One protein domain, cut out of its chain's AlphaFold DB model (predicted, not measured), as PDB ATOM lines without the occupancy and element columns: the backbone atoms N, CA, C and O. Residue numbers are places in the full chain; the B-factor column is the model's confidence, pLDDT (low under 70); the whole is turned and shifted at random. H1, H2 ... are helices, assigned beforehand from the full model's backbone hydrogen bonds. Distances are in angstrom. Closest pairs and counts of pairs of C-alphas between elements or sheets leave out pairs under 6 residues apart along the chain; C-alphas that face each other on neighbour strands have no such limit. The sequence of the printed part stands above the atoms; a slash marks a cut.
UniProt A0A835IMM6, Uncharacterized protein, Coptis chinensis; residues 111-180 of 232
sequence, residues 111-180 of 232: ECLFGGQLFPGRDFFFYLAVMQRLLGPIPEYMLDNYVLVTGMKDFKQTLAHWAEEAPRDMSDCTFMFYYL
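This is residues 111 to 180 of the 232 residues of an uncharacterized protein of Coptis chinensis (UniProt A0A835IMM6). What is the picture? H4 is a beam along the long axis, crossed by H2, with H3 at its first end, H1 beside H3, and H5 turning off its last end. What makes it up? The 70 printed residues include five named helices, H1 to H5 in chain order, and no named strand: class all helix, compact, radius of gyration of the C-alphas 12.2 A, spans 35 by 18 by 18 A.

What touches? H1, residues 111 to 114, only just touches H3, residues 140 to 150, with 3 pairs of C-alphas within 8 A, the closest Phe 114 and Tyr 146, 5.9 A. H2, residues 122 to 135, touches H4, residues 155 to 168, about perpendicular at 78 degrees; their closest C-alphas, Ala 129 and Ala 163, are 4.7 A apart. And the backbones? H2 and H3 have every O i to N i+4 pair within hydrogen-bond range, H4 8 of 10; H5, residues 170 to 179, has 2 of 6, and 4 of 7 O i to N i+3 pairs.

Where are the ends? C-alpha 111 of H1 is at (-30.030, -32.051, -31.637), C-alpha 179 of H5 at (-35.999, -44.635, -47.898). How long are the longer helices? H2 is 20.0 A and H4 20.7 A from first to last C-alpha.

How large is it? The C-alphas farthest apart, Gly 151 and Tyr 178, are 35.7 A apart; the printed part has no cut. Where is confidence low? Residues 116 to 119 and 165 to 180 have pLDDT under 70.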
ATOM      1  N   GLU A 111     -30.268 -32.411 -33.034       83.94
ATOM      2  CA  GLU A 111     -30.030 -32.051 -31.637       83.94
ATOM      3  C   GLU A 111     -29.179 -33.084 -30.876       83.94
ATOM      4  O   GLU A 111     -28.367 -32.696 -30.039       83.94
ATOM      5  N   CYS A 112     -29.283 -34.375 -31.213       81.38
ATOM      6  CA  CYS A 112     -28.437 -35.422 -30.632       81.38
ATOM      7  C   CYS A 112     -27.004 -35.339 -31.176       81.38
ATOM      8  O   CYS A 112     -26.050 -35.425 -30.411       81.38
ATOM      9  N   LEU A 113     -26.843 -35.102 -32.485       81.06
ATOM     10  CA  LEU A 113     -25.525 -34.907 -33.103       81.06
ATOM     11  C   LEU A 113     -24.813 -33.675 -32.514       81.06
ATOM     12  O   LEU A 113     -23.631 -33.718 -32.170       81.06
ATOM     13  N   PHE A 114     -25.537 -32.568 -32.359       82.56
ATOM     14  CA  PHE A 114     -24.978 -31.329 -31.820       82.56
ATOM     15  C   PHE A 114     -24.858 -31.310 -30.285       82.56
ATOM     16  O   PHE A 114     -24.176 -30.431 -29.758       82.56
ATOM     17  N   GLY A 115     -25.437 -32.288 -29.580       72.62
ATOM     18  CA  GLY A 115     -25.506 -32.392 -28.114       72.62
ATOM     19  C   GLY A 115     -24.191 -32.699 -27.381       72.62
ATOM     20  O   GLY A 115     -24.209 -32.962 -26.185       72.62
ATOM     21  N   GLY A 116     -23.039 -32.637 -28.057       62.47
ATOM     22  CA  GLY A 116     -21.731 -32.700 -27.395       62.47
ATOM     23  C   GLY A 116     -20.891 -33.937 -27.701       62.47
ATOM     24  O   GLY A 116     -20.077 -34.335 -26.867       62.47
ATOM     25  N   GLN A 117     -21.020 -34.527 -28.894       65.81
ATOM     26  CA  GLN A 117     -20.080 -35.559 -29.332       65.81
ATOM     27  C   GLN A 117     -18.658 -34.970 -29.412       65.81
ATOM     28  O   GLN A 117     -18.322 -34.247 -30.346       65.81
ATOM     29  N   LEU A 118     -17.822 -35.261 -28.406       58.59
ATOM     30  CA  LEU A 118     -16.485 -34.668 -28.234       58.59
ATOM     31  C   LEU A 118     -15.463 -35.136 -29.281       58.59
ATOM     32  O   LEU A 118     -14.462 -34.460 -29.509       58.59
ATOM     33  N   PHE A 119     -15.702 -36.292 -29.904       65.38
ATOM     34  CA  PHE A 119     -14.811 -36.899 -30.895       65.38
ATOM     35  C   PHE A 119     -15.618 -37.337 -32.125       65.38
ATOM     36  O   PHE A 119     -15.901 -38.529 -32.272       65.38
ATOM     37  N   PRO A 120     -16.029 -36.394 -32.993       73.88
ATOM     38  CA  PRO A 120     -16.811 -36.724 -34.177       73.88
ATOM     39  C   PRO A 120     -15.988 -37.589 -35.138       73.88
ATOM     40  O   PRO A 120     -14.865 -37.245 -35.518       73.88
ATOM     41  N   GLY A 121     -16.548 -38.737 -35.518       75.62
ATOM     42  CA  GLY A 121     -15.959 -39.647 -36.499       75.62
ATOM     43  C   GLY A 121     -16.313 -39.284 -37.944       75.62
ATOM     44  O   GLY A 121     -17.017 -38.312 -38.213       75.62
ATOM     45  N   ARG A 122     -15.866 -40.116 -38.893       76.81
ATOM     46  CA  ARG A 122     -16.268 -40.031 -40.311       76.81
ATOM     47  C   ARG A 122     -17.791 -40.021 -40.467       76.81
ATOM     48  O   ARG A 122     -18.323 -39.172 -41.176       76.81
ATOM     49  N   ASP A 123     -18.466 -40.930 -39.771       77.19
ATOM     50  CA  ASP A 123     -19.911 -41.125 -39.899       77.19
ATOM     51  C   ASP A 123     -20.687 -39.891 -39.417       77.19
ATOM     52  O   ASP A 123     -21.641 -39.470 -40.061       77.19
ATOM     53  N   PHE A 124     -20.201 -39.211 -38.373       82.75
ATOM     54  CA  PHE A 124     -20.778 -37.957 -37.887       82.75
ATOM     55  C   PHE A 124     -20.841 -36.874 -38.976       82.75
ATOM     56  O   PHE A 124     -21.908 -36.338 -39.283       82.75
ATOM     57  N   PHE A 125     -19.697 -36.565 -39.598       84.69
ATOM     58  CA  PHE A 125     -19.641 -35.557 -40.660       84.69
ATOM     59  C   PHE A 125     -20.400 -35.999 -41.906       84.69
ATOM     60  O   PHE A 125     -20.993 -35.170 -42.596       84.69
ATOM     61  N   PHE A 126     -20.408 -37.303 -42.173       79.19
ATOM     62  CA  PHE A 126     -21.193 -37.884 -43.241       79.19
ATOM     63  C   PHE A 126     -22.699 -37.630 -43.039       79.19
ATOM     64  O   PHE A 126     -23.353 -37.118 -43.949       79.19
ATOM     65  N   TYR A 127     -23.253 -37.898 -41.852       81.19
ATOM     66  CA  TYR A 127     -24.673 -37.655 -41.571       81.19
ATOM     67  C   TYR A 127     -25.032 -36.170 -41.641       81.19
ATOM     68  O   TYR A 127     -26.047 -35.823 -42.243       81.19
ATOM     69  N   LEU A 128     -24.173 -35.278 -41.138       85.81
ATOM     70  CA  LEU A 128     -24.380 -33.833 -41.291       85.81
ATOM     71  C   LEU A 128     -24.363 -33.391 -42.759       85.81
ATOM     72  O   LEU A 128     -25.178 -32.561 -43.163       85.81
ATOM     73  N   ALA A 129     -23.478 -33.954 -43.583       81.00
ATOM     74  CA  ALA A 129     -23.458 -33.684 -45.018       81.00
ATOM     75  C   ALA A 129     -24.748 -34.158 -45.711       81.00
ATOM     76  O   ALA A 129     -25.299 -33.437 -46.548       81.00
ATOM     77  N   VAL A 130     -25.259 -35.336 -45.337       78.69
ATOM     78  CA  VAL A 130     -26.548 -35.854 -45.819       78.69
ATOM     79  C   VAL A 130     -27.695 -34.930 -45.403       78.69
ATOM     80  O   VAL A 130     -28.482 -34.530 -46.261       78.69
ATOM     81  N   MET A 131     -27.755 -34.515 -44.135       83.50
ATOM     82  CA  MET A 131     -28.753 -33.560 -43.642       83.50
ATOM     83  C   MET A 131     -28.698 -32.237 -44.411       83.50
ATOM     84  O   MET A 131     -29.726 -31.805 -44.925       83.50
ATOM     85  N   GLN A 132     -27.511 -31.645 -44.601       82.06
ATOM     86  CA  GLN A 132     -27.364 -30.402 -45.373       82.06
ATOM     87  C   GLN A 132     -27.882 -30.527 -46.801       82.06
ATOM     88  O   GLN A 132     -28.468 -29.592 -47.350       82.06
ATOM     89  N   ARG A 133     -27.656 -31.685 -47.421       77.75
ATOM     90  CA  ARG A 133     -28.099 -31.941 -48.788       77.75
ATOM     91  C   ARG A 133     -29.616 -32.096 -48.893       77.75
ATOM     92  O   ARG A 133     -30.177 -31.680 -49.903       77.75
ATOM     93  N   LEU A 134     -30.254 -32.700 -47.893       76.38
ATOM     94  CA  LEU A 134     -31.693 -32.984 -47.898       76.38
ATOM     95  C   LEU A 134     -32.531 -31.809 -47.389       76.38
ATOM     96  O   LEU A 134     -33.596 -31.537 -47.930       76.38
ATOM     97  N   LEU A 135     -32.051 -31.129 -46.349       82.69
ATOM     98  CA  LEU A 135     -32.810 -30.144 -45.574       82.69
ATOM     99  C   LEU A 135     -32.369 -28.703 -45.850       82.69
ATOM    100  O   LEU A 135     -33.017 -27.760 -45.401       82.69
ATOM    101  N   GLY A 136     -31.269 -28.518 -46.582       83.69
ATOM    102  CA  GLY A 136     -30.622 -27.222 -46.751       83.69
ATOM    103  C   GLY A 136     -29.604 -26.923 -45.643       83.69
ATOM    104  O   GLY A 136     -29.301 -27.793 -44.823       83.69
ATOM    105  N   PRO A 137     -29.026 -25.708 -45.626       89.69
ATOM    106  CA  PRO A 137     -27.910 -25.371 -44.746       89.69
ATOM    107  C   PRO A 137     -28.266 -25.563 -43.268       89.69
ATOM    108  O   PRO A 137     -29.341 -25.157 -42.826       89.69
ATOM    109  N   ILE A 138     -27.339 -26.149 -42.503       91.38
ATOM    110  CA  ILE A 138     -27.472 -26.237 -41.047       91.38
ATOM    111  C   ILE A 138     -27.471 -24.810 -40.475       91.38
ATOM    112  O   ILE A 138     -26.638 -23.997 -40.889       91.38
ATOM    113  N   PRO A 139     -28.363 -24.482 -39.522       93.62
ATOM    114  CA  PRO A 139     -28.378 -23.167 -38.901       93.62
ATOM    115  C   PRO A 139     -27.042 -22.799 -38.242       93.62
ATOM    116  O   PRO A 139     -26.484 -23.568 -37.459       93.62
ATOM    117  N   GLU A 140     -26.563 -21.581 -38.505       93.25
ATOM    118  CA  GLU A 140     -25.239 -21.121 -38.057       93.25
ATOM    119  C   GLU A 140     -25.065 -21.212 -36.534       93.25
ATOM    120  O   GLU A 140     -23.998 -21.588 -36.056       93.25
ATOM    121  N   TYR A 141     -26.131 -20.955 -35.765       91.69
ATOM    122  CA  TYR A 141     -26.089 -21.044 -34.305       91.69
ATOM    123  C   TYR A 141     -25.809 -22.467 -33.799       91.69
ATOM    124  O   TYR A 141     -25.154 -22.609 -32.772       91.69
ATOM    125  N   MET A 142     -26.267 -23.515 -34.499       91.44
ATOM    126  CA  MET A 142     -25.970 -24.904 -34.126       91.44
ATOM    127  C   MET A 142     -24.488 -25.207 -34.346       91.44
ATOM    128  O   MET A 142     -23.834 -25.782 -33.477       91.44
ATOM    129  N   LEU A 143     -23.940 -24.752 -35.481       91.88
ATOM    130  CA  LEU A 143     -22.517 -24.887 -35.797       91.88
ATOM    131  C   LEU A 143     -21.651 -24.125 -34.783       91.88
ATOM    132  O   LEU A 143     -20.665 -24.663 -34.282       91.88
ATOM    133  N   ASP A 144     -22.024 -22.885 -34.461       91.62
ATOM    134  CA  ASP A 144     -21.330 -22.051 -33.476       91.62
ATOM    135  C   ASP A 144     -21.387 -22.653 -32.072       91.62
ATOM    136  O   ASP A 144     -20.366 -22.704 -31.384       91.62
ATOM    137  N   ASN A 145     -22.556 -23.145 -31.653       88.38
ATOM    138  CA  ASN A 145     -22.719 -23.785 -30.353       88.38
ATOM    139  C   ASN A 145     -21.866 -25.054 -30.244       88.38
ATOM    140  O   ASN A 145     -21.196 -25.257 -29.236       88.38
ATOM    141  N   TYR A 146     -21.810 -25.868 -31.301       89.31
ATOM    142  CA  TYR A 146     -20.952 -27.051 -31.322       89.31
ATOM    143  C   TYR A 146     -19.471 -26.688 -31.165       89.31
ATOM    144  O   TYR A 146     -18.775 -27.277 -30.337       89.31
ATOM    145  N   VAL A 147     -18.986 -25.682 -31.903       90.69
ATOM    146  CA  VAL A 147     -17.607 -25.177 -31.768       90.69
ATOM    147  C   VAL A 147     -17.350 -24.656 -30.353       90.69
ATOM    148  O   VAL A 147     -16.278 -24.901 -29.798       90.69
ATOM    149  N   LEU A 148     -18.317 -23.950 -29.764       89.44
ATOM    150  CA  LEU A 148     -18.219 -23.406 -28.412       89.44
ATOM    151  C   LEU A 148     -18.115 -24.512 -27.351       89.44
ATOM    152  O   LEU A 148     -17.258 -24.425 -26.475       89.44
ATOM    153  N   VAL A 149     -18.967 -25.536 -27.436       85.81
ATOM    154  CA  VAL A 149     -19.047 -26.635 -26.461       85.81
ATOM    155  C   VAL A 149     -17.864 -27.596 -26.591       85.81
ATOM    156  O   VAL A 149     -17.287 -28.001 -25.584       85.81
ATOM    157  N   THR A 150     -17.471 -27.947 -27.818       86.69
ATOM    158  CA  THR A 150     -16.407 -28.939 -28.069       86.69
ATOM    159  C   THR A 150     -15.006 -28.330 -28.151       86.69
ATOM    160  O   THR A 150     -14.011 -29.026 -27.961       86.69
ATOM    161  N   GLY A 151     -14.899 -27.036 -28.461       88.56
ATOM    162  CA  GLY A 151     -13.629 -26.366 -28.746       88.56
ATOM    163  C   GLY A 151     -13.031 -26.687 -30.124       88.56
ATOM    164  O   GLY A 151     -11.909 -26.252 -30.407       88.56
ATOM    165  N   MET A 152     -13.747 -27.415 -30.993       89.94
ATOM    166  CA  MET A 152     -13.282 -27.808 -32.329       89.94
ATOM    167  C   MET A 152     -13.324 -26.625 -33.311       89.94
ATOM    168  O   MET A 152     -14.283 -26.423 -34.051       89.94
ATOM    169  N   LYS A 153     -12.274 -25.799 -33.321       90.19
ATOM    170  CA  LYS A 153     -12.222 -24.547 -34.110       90.19
ATOM    171  C   LYS A 153     -12.324 -24.744 -35.624       90.19
ATOM    172  O   LYS A 153     -12.756 -23.836 -36.328       90.19
ATOM    173  N   ASP A 154     -11.895 -25.894 -36.121       90.94
ATOM    174  CA  ASP A 154     -11.892 -26.280 -37.532       90.94
ATOM    175  C   ASP A 154     -13.182 -26.994 -37.965       90.94
ATOM    176  O   ASP A 154     -13.319 -27.337 -39.136       90.94
ATOM    177  N   PHE A 155     -14.159 -27.165 -37.067       90.44
ATOM    178  CA  PHE A 155     -15.390 -27.917 -37.316       90.44
ATOM    179  C   PHE A 155     -16.085 -27.560 -38.637       90.44
ATOM    180  O   PHE A 155     -16.360 -28.436 -39.452       90.44
ATOM    181  N   LYS A 156     -16.324 -26.264 -38.879       90.75
ATOM    182  CA  LYS A 156     -17.001 -25.779 -40.093       90.75
ATOM    183  C   LYS A 156     -16.209 -26.091 -41.364       90.75
ATOM    184  O   LYS A 156     -16.798 -26.427 -42.387       90.75
ATOM    185  N   GLN A 157     -14.880 -25.999 -41.300       90.38
ATOM    186  CA  GLN A 157     -14.005 -26.328 -42.425       90.38
ATOM    187  C   GLN A 157     -14.031 -27.832 -42.712       90.38
ATOM    188  O   GLN A 157     -14.147 -28.237 -43.867       90.38
ATOM    189  N   THR A 158     -13.970 -28.651 -41.663       88.44
ATOM    190  CA  THR A 158     -14.051 -30.110 -41.761       88.44
ATOM    191  C   THR A 158     -15.402 -30.546 -42.323       88.44
ATOM    192  O   THR A 158     -15.444 -31.323 -43.273       88.44
ATOM    193  N   LEU A 159     -16.506 -29.983 -41.830       88.06
ATOM    194  CA  LEU A 159     -17.843 -30.245 -42.361       88.06
ATOM    195  C   LEU A 159     -17.964 -29.863 -43.843       88.06
ATOM    196  O   LEU A 159     -18.518 -30.636 -44.619       88.06
ATOM    197  N   ALA A 160     -17.427 -28.710 -44.254       87.19
ATOM    198  CA  ALA A 160     -17.442 -28.293 -45.657       87.19
ATOM    199  C   ALA A 160     -16.679 -29.277 -46.560       87.19
ATOM    200  O   ALA A 160     -17.178 -29.658 -47.616       87.19
ATOM    201  N   HIS A 161     -15.512 -29.746 -46.112       85.06
ATOM    202  CA  HIS A 161     -14.736 -30.761 -46.820       85.06
ATOM    203  C   HIS A 161     -15.525 -32.069 -46.991       85.06
ATOM    204  O   HIS A 161     -15.669 -32.567 -48.108       85.06
ATOM    205  N   TRP A 162     -16.130 -32.580 -45.915       77.88
ATOM    206  CA  TRP A 162     -16.965 -33.783 -45.976       77.88
ATOM    207  C   TRP A 162     -18.225 -33.597 -46.822       77.88
ATOM    208  O   TRP A 162     -18.626 -34.530 -47.512       77.88
ATOM    209  N   ALA A 163     -18.828 -32.409 -46.836       76.56
ATOM    210  CA  ALA A 163     -19.974 -32.114 -47.695       76.56
ATOM    211  C   ALA A 163     -19.625 -32.188 -49.194       76.56
ATOM    212  O   ALA A 163     -20.482 -32.541 -50.006       76.56
ATOM    213  N   GLU A 164     -18.374 -31.908 -49.569       76.31
ATOM    214  CA  GLU A 164     -17.876 -32.075 -50.939       76.31
ATOM    215  C   GLU A 164     -17.472 -33.526 -51.265       76.31
ATOM    216  O   GLU A 164     -17.515 -33.939 -52.431       76.31
ATOM    217  N   GLU A 165     -17.034 -34.305 -50.274       68.69
ATOM    218  CA  GLU A 165     -16.531 -35.674 -50.465       68.69
ATOM    219  C   GLU A 165     -17.609 -36.755 -50.332       68.69
ATOM    220  O   GLU A 165     -17.710 -37.627 -51.200       68.69
ATOM    221  N   ALA A 166     -18.452 -36.674 -49.300       62.31
ATOM    222  CA  ALA A 166     -19.495 -37.650 -48.977       62.31
ATOM    223  C   ALA A 166     -20.444 -37.997 -50.148       62.31
ATOM    224  O   ALA A 166     -20.816 -39.164 -50.271       62.31
ATOM    225  N   PRO A 167     -20.814 -37.068 -51.060       57.25
ATOM    226  CA  PRO A 167     -21.695 -37.391 -52.185       57.25
ATOM    227  C   PRO A 167     -21.032 -38.175 -53.332       57.25
ATOM    228  O   PRO A 167     -21.727 -38.537 -54.277       57.25
ATOM    229  N   ARG A 168     -19.709 -38.400 -53.322       55.34
ATOM    230  CA  ARG A 168     -19.000 -39.070 -54.436       55.34
ATOM    231  C   ARG A 168     -18.817 -40.575 -54.245       55.34
ATOM    232  O   ARG A 168     -18.648 -41.274 -55.241       55.34
ATOM    233  N   ASP A 169     -18.924 -41.068 -53.013       53.56
ATOM    234  CA  ASP A 169     -18.911 -42.497 -52.681       53.56
ATOM    235  C   ASP A 169     -20.157 -42.856 -51.850       53.56
ATOM    236  O   ASP A 169     -20.115 -43.063 -50.641       53.56
ATOM    237  N   MET A 170     -21.316 -42.840 -52.516       50.84
ATOM    238  CA  MET A 170     -22.647 -43.074 -51.922       50.84
ATOM    239  C   MET A 170     -23.005 -44.565 -51.769       50.84
ATOM    240  O   MET A 170     -24.115 -44.890 -51.344       50.84
ATOM    241  N   SER A 171     -22.091 -45.476 -52.118       52.88
ATOM    242  CA  SER A 171     -22.313 -46.927 -52.081       52.88
ATOM    243  C   SER A 171     -22.554 -47.446 -50.651       52.88
ATOM    244  O   SER A 171     -23.433 -48.285 -50.434       52.88
ATOM    245  N   ASP A 172     -21.900 -46.835 -49.661       49.75
ATOM    246  CA  ASP A 172     -22.077 -47.133 -48.233       49.75
ATOM    247  C   ASP A 172     -23.453 -46.696 -47.682       49.75
ATOM    248  O   ASP A 172     -23.869 -47.134 -46.613       49.75
ATOM    249  N   CYS A 173     -24.203 -45.860 -48.412       51.53
ATOM    250  CA  CYS A 173     -25.493 -45.303 -47.975       51.53
ATOM    251  C   CYS A 173     -26.685 -45.730 -48.813       51.53
ATOM    252  O   CYS A 173     -27.767 -45.147 -48.699       51.53
ATOM    253  N   THR A 174     -26.509 -46.797 -49.591       51.12
ATOM    254  CA  THR A 174     -27.585 -47.409 -50.370       51.12
ATOM    255  C   THR A 174     -28.841 -47.611 -49.507       51.12
ATOM    256  O   THR A 174     -29.941 -47.305 -49.955       51.12
ATOM    257  N   PHE A 175     -28.691 -48.003 -48.233       52.22
ATOM    258  CA  PHE A 175     -29.812 -48.187 -47.306       52.22
ATOM    259  C   PHE A 175     -30.568 -46.889 -46.959       52.22
ATOM    260  O   PHE A 175     -31.790 -46.894 -47.011       52.22
ATOM    261  N   MET A 176     -29.899 -45.766 -46.664       50.75
ATOM    262  CA  MET A 176     -30.595 -44.504 -46.342       50.75
ATOM    263  C   MET A 176     -31.296 -43.894 -47.563       50.75
ATOM    264  O   MET A 176     -32.423 -43.414 -47.455       50.75
ATOM    265  N   PHE A 177     -30.668 -43.955 -48.742       48.34
ATOM    266  CA  PHE A 177     -31.257 -43.435 -49.982       48.34
ATOM    267  C   PHE A 177     -32.358 -44.330 -50.572       48.34
ATOM    268  O   PHE A 177     -33.110 -43.859 -51.420       48.34
ATOM    269  N   TYR A 178     -32.499 -45.587 -50.128       48.81
ATOM    270  CA  TYR A 178     -33.688 -46.393 -50.443       48.81
ATOM    271  C   TYR A 178     -34.964 -45.828 -49.803       48.81
ATOM    272  O   TYR A 178     -36.044 -46.016 -50.357       48.81
ATOM    273  N   TYR A 179     -34.850 -45.143 -48.659       50.09
ATOM    274  CA  TYR A 179     -35.999 -44.635 -47.898       50.09
ATOM    275  C   TYR A 179     -36.206 -43.125 -48.022       50.09
ATOM    276  O   TYR A 179     -37.320 -42.643 -47.826       50.09
ATOM    277  N   LEU A 180     -35.160 -42.371 -48.357       51.12
ATOM    278  CA  LEU A 180     -35.270 -40.940 -48.612       51.12
ATOM    279  C   LEU A 180     -35.622 -40.691 -50.082       51.12
ATOM    280  O   LEU A 180     -34.890 -41.147 -50.962       51.12
TER     281      LEU A 180